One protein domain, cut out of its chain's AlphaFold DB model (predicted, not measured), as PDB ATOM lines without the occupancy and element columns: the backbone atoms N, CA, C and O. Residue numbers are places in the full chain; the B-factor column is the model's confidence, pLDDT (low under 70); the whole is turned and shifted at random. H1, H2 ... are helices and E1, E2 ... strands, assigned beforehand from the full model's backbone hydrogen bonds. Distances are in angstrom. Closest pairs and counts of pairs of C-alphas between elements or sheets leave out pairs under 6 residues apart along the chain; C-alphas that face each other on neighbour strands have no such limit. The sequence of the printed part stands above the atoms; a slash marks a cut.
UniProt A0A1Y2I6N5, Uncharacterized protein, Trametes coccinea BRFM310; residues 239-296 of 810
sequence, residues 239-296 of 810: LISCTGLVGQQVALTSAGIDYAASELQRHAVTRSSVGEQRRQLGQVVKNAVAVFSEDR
ATOM      1  N   LEU A 239      22.304 -10.683  27.765       55.94
ATOM      2  CA  LEU A 239      21.709 -11.885  28.340       55.94
ATOM      3  C   LEU A 239      22.454 -13.124  27.834       55.94
ATOM      4  O   LEU A 239      22.351 -13.492  26.661       55.94
ATOM      5  N   ILE A 240      23.201 -13.783  28.719       63.69
ATOM      6  CA  ILE A 240      23.990 -14.974  28.393       63.69
ATOM      7  C   ILE A 240      23.332 -16.216  28.998       63.69
ATOM      8  O   ILE A 240      23.161 -16.332  30.210       63.69
ATOM      9  N   SER A 241      22.990 -17.177  28.136       58.06
ATOM     10  CA  SER A 241      22.500 -18.499  28.547       58.06
ATOM     11  C   SER A 241      23.682 -19.383  28.956       58.06
ATOM     12  O   SER A 241      24.335 -19.985  28.104       58.06
ATOM     13  N   CYS A 242      23.992 -19.453  30.252       50.31
ATOM     14  CA  CYS A 242      25.214 -20.111  30.748       50.31
ATOM     15  C   CYS A 242      25.205 -21.645  30.696       50.31
ATOM     16  O   CYS A 242      26.237 -22.273  30.932       50.31
ATOM     17  N   THR A 243      24.067 -22.265  30.392       46.59
ATOM     18  CA  THR A 243      23.955 -23.711  30.169       46.59
ATOM     19  C   THR A 243      23.020 -23.998  28.993       46.59
ATOM     20  O   THR A 243      22.331 -23.111  28.491       46.59
ATOM     21  N   GLY A 244      22.971 -25.262  28.559       41.94
ATOM     22  CA  GLY A 244      21.955 -25.750  27.618       41.94
ATOM     23  C   GLY A 244      20.558 -25.924  28.232       41.94
ATOM     24  O   GLY A 244      19.715 -26.565  27.609       41.94
ATOM     25  N   LEU A 245      20.323 -25.417  29.449       39.94
ATOM     26  CA  LEU A 245      19.027 -25.444  30.122       39.94
ATOM     27  C   LEU A 245      18.215 -24.216  29.699       39.94
ATOM     28  O   LEU A 245      18.657 -23.078  29.848       39.94
ATOM     29  N   VAL A 246      17.012 -24.451  29.180       38.44
ATOM     30  CA  VAL A 246      16.072 -23.381  28.825       38.44
ATOM     31  C   VAL A 246      15.668 -22.623  30.095       38.44
ATOM     32  O   VAL A 246      15.324 -23.241  31.097       38.44
ATOM     33  N   GLY A 247      15.713 -21.288  30.046       44.59
ATOM     34  CA  GLY A 247      15.263 -20.404  31.129       44.59
ATOM     35  C   GLY A 247      16.364 -19.777  31.994       44.59
ATOM     36  O   GLY A 247      16.082 -18.802  32.679       44.59
ATOM     37  N   GLN A 248      17.617 -20.250  31.942       51.41
ATOM     38  CA  GLN A 248      18.733 -19.627  32.675       51.41
ATOM     39  C   GLN A 248      19.522 -18.642  31.804       51.41
ATOM     40  O   GLN A 248      20.624 -18.947  31.342       51.41
ATOM     41  N   GLN A 249      18.959 -17.451  31.601       65.50
ATOM     42  CA  GLN A 249      19.692 -16.283  31.106       65.50
ATOM     43  C   GLN A 249      20.166 -15.446  32.298       65.50
ATOM     44  O   GLN A 249      19.379 -15.186  33.201       65.50
ATOM     45  N   VAL A 250      21.430 -15.021  32.291       73.25
ATOM     46  CA  VAL A 250      21.973 -14.064  33.268       73.25
ATOM     47  C   VAL A 250      22.432 -12.821  32.523       73.25
ATOM     48  O   VAL A 250      23.098 -12.937  31.490       73.25
ATOM     49  N   ALA A 251      22.086 -11.641  33.032       78.25
ATOM     50  CA  ALA A 251      22.586 -10.383  32.499       78.25
ATOM     51  C   ALA A 251      24.019 -10.130  32.995       78.25
ATOM     52  O   ALA A 251      24.280 -10.104  34.203       78.25
ATOM     53  N   LEU A 252      24.956  -9.957  32.058       81.62
ATOM     54  CA  LEU A 252      26.261  -9.374  32.361       81.62
ATOM     55  C   LEU A 252      26.230  -7.862  32.158       81.62
ATOM     56  O   LEU A 252      25.835  -7.385  31.091       81.62
ATOM     57  N   THR A 253      26.776  -7.155  33.148       87.81
ATOM     58  CA  THR A 253      27.239  -5.768  33.001       87.81
ATOM     59  C   THR A 253      28.288  -5.646  31.887       87.81
ATOM     60  O   THR A 253      28.962  -6.620  31.536       87.81
ATOM     61  N   SER A 254      28.511  -4.425  31.389       81.38
ATOM     62  CA  SER A 254      29.610  -4.103  30.460       81.38
ATOM     63  C   SER A 254      30.969  -4.608  30.959       81.38
ATOM     64  O   SER A 254      31.649  -5.336  30.241       81.38
ATOM     65  N   ALA A 255      31.309  -4.346  32.225       82.50
ATOM     66  CA  ALA A 255      32.547  -4.828  32.843       82.50
ATOM     67  C   ALA A 255      32.677  -6.366  32.818       82.50
ATOM     68  O   ALA A 255      33.775  -6.893  32.639       82.50
ATOM     69  N   GLY A 256      31.564  -7.100  32.936       88.25
ATOM     70  CA  GLY A 256      31.542  -8.556  32.785       88.25
ATOM     71  C   GLY A 256      31.806  -9.032  31.359       88.25
ATOM     72  O   GLY A 256      32.462 -10.058  31.169       88.25
ATOM     73  N   ILE A 257      31.329  -8.284  30.365       86.88
ATOM     74  CA  ILE A 257      31.563  -8.555  28.941       86.88
ATOM     75  C   ILE A 257      33.031  -8.275  28.589       86.88
ATOM     76  O   ILE A 257      33.678  -9.127  27.981       86.88
ATOM     77  N   ASP A 258      33.587  -7.151  29.046       86.62
ATOM     78  CA  ASP A 258      34.988  -6.771  28.818       86.62
ATOM     79  C   ASP A 258      35.970  -7.715  29.539       86.62
ATOM     80  O   ASP A 258      37.000  -8.114  28.981       86.62
ATOM     81  N   TYR A 259      35.630  -8.164  30.753       90.94
ATOM     82  CA  TYR A 259      36.371  -9.215  31.457       90.94
ATOM     83  C   TYR A 259      36.329 -10.551  30.698       90.94
ATOM     84  O   TYR A 259      37.367 -11.186  30.498       90.94
ATOM     85  N   ALA A 260      35.155 -10.971  30.213       87.19
ATOM     86  CA  ALA A 260      35.034 -12.196  29.426       87.19
ATOM     87  C   ALA A 260      35.827 -12.115  28.109       87.19
ATOM     88  O   ALA A 260      36.504 -13.074  27.742       87.19
ATOM     89  N   ALA A 261      35.785 -10.974  27.416       89.00
ATOM     90  CA  ALA A 261      36.523 -10.748  26.177       89.00
ATOM     91  C   ALA A 261      38.046 -10.758  26.394       89.00
ATOM     92  O   ALA A 261      38.767 -11.421  25.647       89.00
ATOM     93  N   SER A 262      38.539 -10.081  27.434       90.06
ATOM     94  CA  SER A 262      39.976  -9.999  27.728       90.06
ATOM     95  C   SER A 262      40.573 -11.327  28.215       90.06
ATOM     96  O   SER A 262      41.666 -11.689  27.776       90.06
ATOM     97  N   GLU A 263      39.860 -12.114  29.027       90.25
ATOM     98  CA  GLU A 263      40.299 -13.475  29.384       90.25
ATOM     99  C   GLU A 263      40.217 -14.453  28.200       90.25
ATOM    100  O   GLU A 263      41.113 -15.280  28.013       90.25
ATOM    101  N   LEU A 264      39.209 -14.332  27.327       88.38
ATOM    102  CA  LEU A 264      39.189 -15.090  26.071       88.38
ATOM    103  C   LEU A 264      40.368 -14.722  25.165       88.38
ATOM    104  O   LEU A 264      40.969 -15.613  24.572       88.38
ATOM    105  N   GLN A 265      40.746 -13.444  25.091       88.81
ATOM    106  CA  GLN A 265      41.902 -13.000  24.313       88.81
ATOM    107  C   GLN A 265      43.228 -13.509  24.903       88.81
ATOM    108  O   GLN A 265      44.104 -13.914  24.142       88.81
ATOM    109  N   ARG A 266      43.361 -13.573  26.238       85.94
ATOM    110  CA  ARG A 266      44.501 -14.216  26.922       85.94
ATOM    111  C   ARG A 266      44.611 -15.700  26.565       85.94
ATOM    112  O   ARG A 266      45.698 -16.173  26.238       85.94
ATOM    113  N   HIS A 267      43.495 -16.428  26.583       81.75
ATOM    114  CA  HIS A 267      43.470 -17.857  26.263       81.75
ATOM    115  C   HIS A 267      43.541 -18.173  24.757       81.75
ATOM    116  O   HIS A 267      44.007 -19.247  24.396       81.75
ATOM    117  N   ALA A 268      43.170 -17.250  23.866       78.44
ATOM    118  CA  ALA A 268      43.261 -17.447  22.414       78.44
ATOM    119  C   ALA A 268      44.708 -17.531  21.881       78.44
ATOM    120  O   ALA A 268      44.922 -17.992  20.759       78.44
ATOM    121  N   VAL A 269      45.703 -17.094  22.665       77.44
ATOM    122  CA  VAL A 269      47.128 -17.149  22.290       77.44
ATOM    123  C   VAL A 269      47.694 -18.573  22.388       77.44
ATOM    124  O   VAL A 269      48.618 -18.919  21.648       77.44
ATOM    125  N   THR A 270      47.150 -19.436  23.254       77.62
ATOM    126  CA  THR A 270      47.563 -20.845  23.296       77.62
ATOM    127  C   THR A 270      46.870 -21.647  22.196       77.62
ATOM    128  O   THR A 270      45.658 -21.584  22.008       77.62
ATOM    129  N   ARG A 271      47.649 -22.462  21.466       74.12
ATOM    130  CA  ARG A 271      47.149 -23.404  20.444       74.12
ATOM    131  C   ARG A 271      46.488 -24.634  21.092       74.12
ATOM    132  O   ARG A 271      46.914 -25.765  20.872       74.12
ATOM    133  N   SER A 272      45.484 -24.393  21.930       84.31
ATOM    134  CA  SER A 272      44.666 -25.401  22.602       84.31
ATOM    135  C   SER A 272      43.724 -26.114  21.625       84.31
ATOM    136  O   SER A 272      43.380 -25.598  20.559       84.31
ATOM    137  N   SER A 273      43.298 -27.330  21.975       91.19
ATOM    138  CA  SER A 273      42.350 -28.092  21.144       91.19
ATOM    139  C   SER A 273      40.946 -27.468  21.167       91.19
ATOM    140  O   SER A 273      40.562 -26.843  22.150       91.19
ATOM    141  N   VAL A 274      40.113 -27.690  20.142       77.62
ATOM    142  CA  VAL A 274      38.737 -27.132  20.091       77.62
ATOM    143  C   VAL A 274      37.892 -27.539  21.315       77.62
ATOM    144  O   VAL A 274      37.112 -26.744  21.841       77.62
ATOM    145  N   GLY A 275      38.076 -28.764  21.823       87.69
ATOM    146  CA  GLY A 275      37.420 -29.228  23.052       87.69
ATOM    147  C   GLY A 275      37.917 -28.511  24.314       87.69
ATOM    148  O   GLY A 275      37.142 -28.279  25.241       87.69
ATOM    149  N   GLU A 276      39.186 -28.118  24.341       85.06
ATOM    150  CA  GLU A 276      39.806 -27.356  25.424       85.06
ATOM    151  C   GLU A 276      39.432 -25.869  25.366       85.06
ATOM    152  O   GLU A 276      39.007 -25.327  26.381       85.06
ATOM    153  N   GLN A 277      39.443 -25.246  24.183       77.25
ATOM    154  CA  GLN A 277      38.908 -23.897  23.949       77.25
ATOM    155  C   GLN A 277      37.455 -23.785  24.426       77.25
ATOM    156  O   GLN A 277      37.080 -22.817  25.085       77.25
ATOM    157  N   ARG A 278      36.631 -24.815  24.181       78.69
ATOM    158  CA  ARG A 278      35.245 -24.871  24.673       78.69
ATOM    159  C   ARG A 278      35.157 -24.968  26.203       78.69
ATOM    160  O   ARG A 278      34.255 -24.372  26.792       78.69
ATOM    161  N   ARG A 279      36.083 -25.682  26.858       84.56
ATOM    162  CA  ARG A 279      36.193 -25.736  28.332       84.56
ATOM    163  C   ARG A 279      36.656 -24.392  28.904       84.56
ATOM    164  O   ARG A 279      36.070 -23.927  29.878       84.56
ATOM    165  N   GLN A 280      37.646 -23.756  28.276       87.19
ATOM    166  CA  GLN A 280      38.158 -22.428  28.633       87.19
ATOM    167  C   GLN A 280      37.050 -21.371  28.513       87.19
ATOM    168  O   GLN A 280      36.753 -20.704  29.499       87.19
ATOM    169  N   LEU A 281      36.339 -21.302  27.381       85.81
ATOM    170  CA  LEU A 281      35.173 -20.427  27.186       85.81
ATOM    171  C   LEU A 281      34.093 -20.641  28.258       85.81
ATOM    172  O   LEU A 281      33.618 -19.677  28.856       85.81
ATOM    173  N   GLY A 282      33.739 -21.898  28.545       86.88
ATOM    174  CA  GLY A 282      32.781 -22.226  29.602       86.88
ATOM    175  C   GLY A 282      33.232 -21.759  30.990       86.88
ATOM    176  O   GLY A 282      32.405 -21.303  31.780       86.88
ATOM    177  N   GLN A 283      34.533 -21.820  31.288       89.44
ATOM    178  CA  GLN A 283      35.084 -21.346  32.558       89.44
ATOM    179  C   GLN A 283      35.197 -19.814  32.617       89.44
ATOM    180  O   GLN A 283      34.885 -19.242  33.659       89.44
ATOM    181  N   VAL A 284      35.567 -19.139  31.524       91.06
ATOM    182  CA  VAL A 284      35.648 -17.669  31.452       91.06
ATOM    183  C   VAL A 284      34.265 -17.033  31.594       91.06
ATOM    184  O   VAL A 284      34.089 -16.165  32.444       91.06
ATOM    185  N   VAL A 285      33.252 -17.512  30.862       86.06
ATOM    186  CA  VAL A 285      31.867 -17.015  31.001       86.06
ATOM    187  C   VAL A 285      31.328 -17.267  32.411       86.06
ATOM    188  O   VAL A 285      30.686 -16.399  33.000       86.06
ATOM    189  N   LYS A 286      31.635 -18.430  32.998       87.56
ATOM    190  CA  LYS A 286      31.264 -18.753  34.380       87.56
ATOM    191  C   LYS A 286      31.967 -17.857  35.403       87.56
ATOM    192  O   LYS A 286      31.330 -17.477  36.379       87.56
ATOM    193  N   ASN A 287      33.236 -17.503  35.191       89.12
ATOM    194  CA  ASN A 287      33.953 -16.533  36.024       89.12
ATOM    195  C   ASN A 287      33.333 -15.137  35.888       89.12
ATOM    196  O   ASN A 287      33.060 -14.504  36.901       89.12
ATOM    197  N   ALA A 288      33.045 -14.693  34.659       84.38
ATOM    198  CA  ALA A 288      32.410 -13.406  34.392       84.38
ATOM    199  C   ALA A 288      31.057 -13.291  35.110       84.38
ATOM    200  O   ALA A 288      30.848 -12.357  35.875       84.38
ATOM    201  N   VAL A 289      30.179 -14.292  34.979       85.88
ATOM    202  CA  VAL A 289      28.904 -14.341  35.721       85.88
ATOM    203  C   VAL A 289      29.114 -14.450  37.235       85.88
ATOM    204  O   VAL A 289      28.367 -13.848  38.002       85.88
ATOM    205  N   ALA A 290      30.156 -15.144  37.697       83.50
ATOM    206  CA  ALA A 290      30.495 -15.242  39.116       83.50
ATOM    207  C   ALA A 290      31.169 -13.985  39.709       83.50
ATOM    208  O   ALA A 290      31.506 -14.005  40.900       83.50
ATOM    209  N   VAL A 291      31.330 -12.901  38.941       83.25
ATOM    210  CA  VAL A 291      31.859 -11.605  39.410       83.25
ATOM    211  C   VAL A 291      30.937 -10.432  39.038       83.25
ATOM    212  O   VAL A 291      30.667  -9.603  39.899       83.25
ATOM    213  N   PHE A 292      30.399 -10.407  37.814       87.56
ATOM    214  CA  PHE A 292      29.813  -9.232  37.147       87.56
ATOM    215  C   PHE A 292      28.330  -9.388  36.731       87.56
ATOM    216  O   PHE A 292      27.868  -8.709  35.808       87.56
ATOM    217  N   SER A 293      27.597 -10.306  37.371       84.12
ATOM    218  CA  SER A 293      26.149 -10.484  37.180       84.12
ATOM    219  C   SER A 293      25.345  -9.355  37.831       84.12
ATOM    220  O   SER A 293      25.617  -8.983  38.972       84.12
ATOM    221  N   GLU A 294      24.340  -8.839  37.118       65.81
ATOM    222  CA  GLU A 294      23.499  -7.717  37.581       65.81
ATOM    223  C   GLU A 294      22.581  -8.111  38.756       65.81
ATOM    224  O   GLU A 294      22.315  -7.290  39.628       65.81
ATOM    225  N   ASP A 295      22.207  -9.391  38.874       64.19
ATOM    226  CA  ASP A 295      21.372  -9.944  39.961       64.19
ATOM    227  C   ASP A 295      22.050  -9.969  41.355       64.19
ATOM    228  O   ASP A 295      21.541 -10.577  42.305       64.19
ATOM    229  N   ARG A 296      23.230  -9.355  41.509       48.66
ATOM    230  CA  ARG A 296      23.991  -9.341  42.764       48.66
ATOM    231  C   ARG A 296      23.650  -8.164  43.670       48.66
ATOM    232  O   ARG A 296      24.440  -7.241  43.860       48.66
TER     233      ARG A 296
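Overview. This is residues 239 to 296 of the 810 residues of an uncharacterized protein of Trametes coccinea BRFM310 (UniProt A0A1Y2I6N5). Two helices, H1 and H2, lie side by side as a helical hairpin, closest where H1 begins and H2 ends and splayed a little toward the link at the other end. At that closest end sits a small two-stranded hairpin, E1 and E2, with E2 leading into H1. The printed part has 58 residues, with two named strands and two named helices that follow along the chain as E1, E2, H1, H2; the sheet E1 - E2 is antiparallel and the class is mostly helix. It is compact, with a radius of gyration of the C-alphas of 11.8 A, and flat, spanning 35 by 25 by 13 A.

Arrangement. E1, residues 239 to 241, and E2, residues 249 to 252, form an antiparallel hairpin, their directions at 133 degrees. N 240 and O 250 are 2.9 A apart and N 250 and O 240 are 3.0 A apart, both within hydrogen-bond range. H1, residues 254 to 267, and H2, residues 274 to 292, form a helical hairpin and touch, the closest C-alphas being those of Gly 256 and Phe 292 at 4.7 A. They run opposite ways at a shallow tilt of 30 degrees. The closest C-alphas of E2 and H2 are those of Leu 252 and Phe 292, 6.0 A apart. E1 is apart from both helices. In H1 and H2 every O i to N i+4 pair is within hydrogen-bond range.

Along the chain. E1 begins at C-alpha 239, (21.709, -11.885, 28.340), and measures 6.7 A; E2 measures 9.6 A. H1 begins at C-alpha 254, (29.610, -4.103, 30.460), and measures 20.0 A. H2 measures 26.3 A and ends at C-alpha 292, (29.813, -9.232, 37.147).

Size, cuts and confidence. The C-alphas of Arg 271 and Arg 296 are the two farthest apart, 35.1 A. The printed part has no cut. The link E2 to H1 is tight; E1 to E2 and H1 to H2 are short. The mean pLDDT of the printed part is 76.9, and residues 239 to 249 and 294 to 296 of the model are under 70.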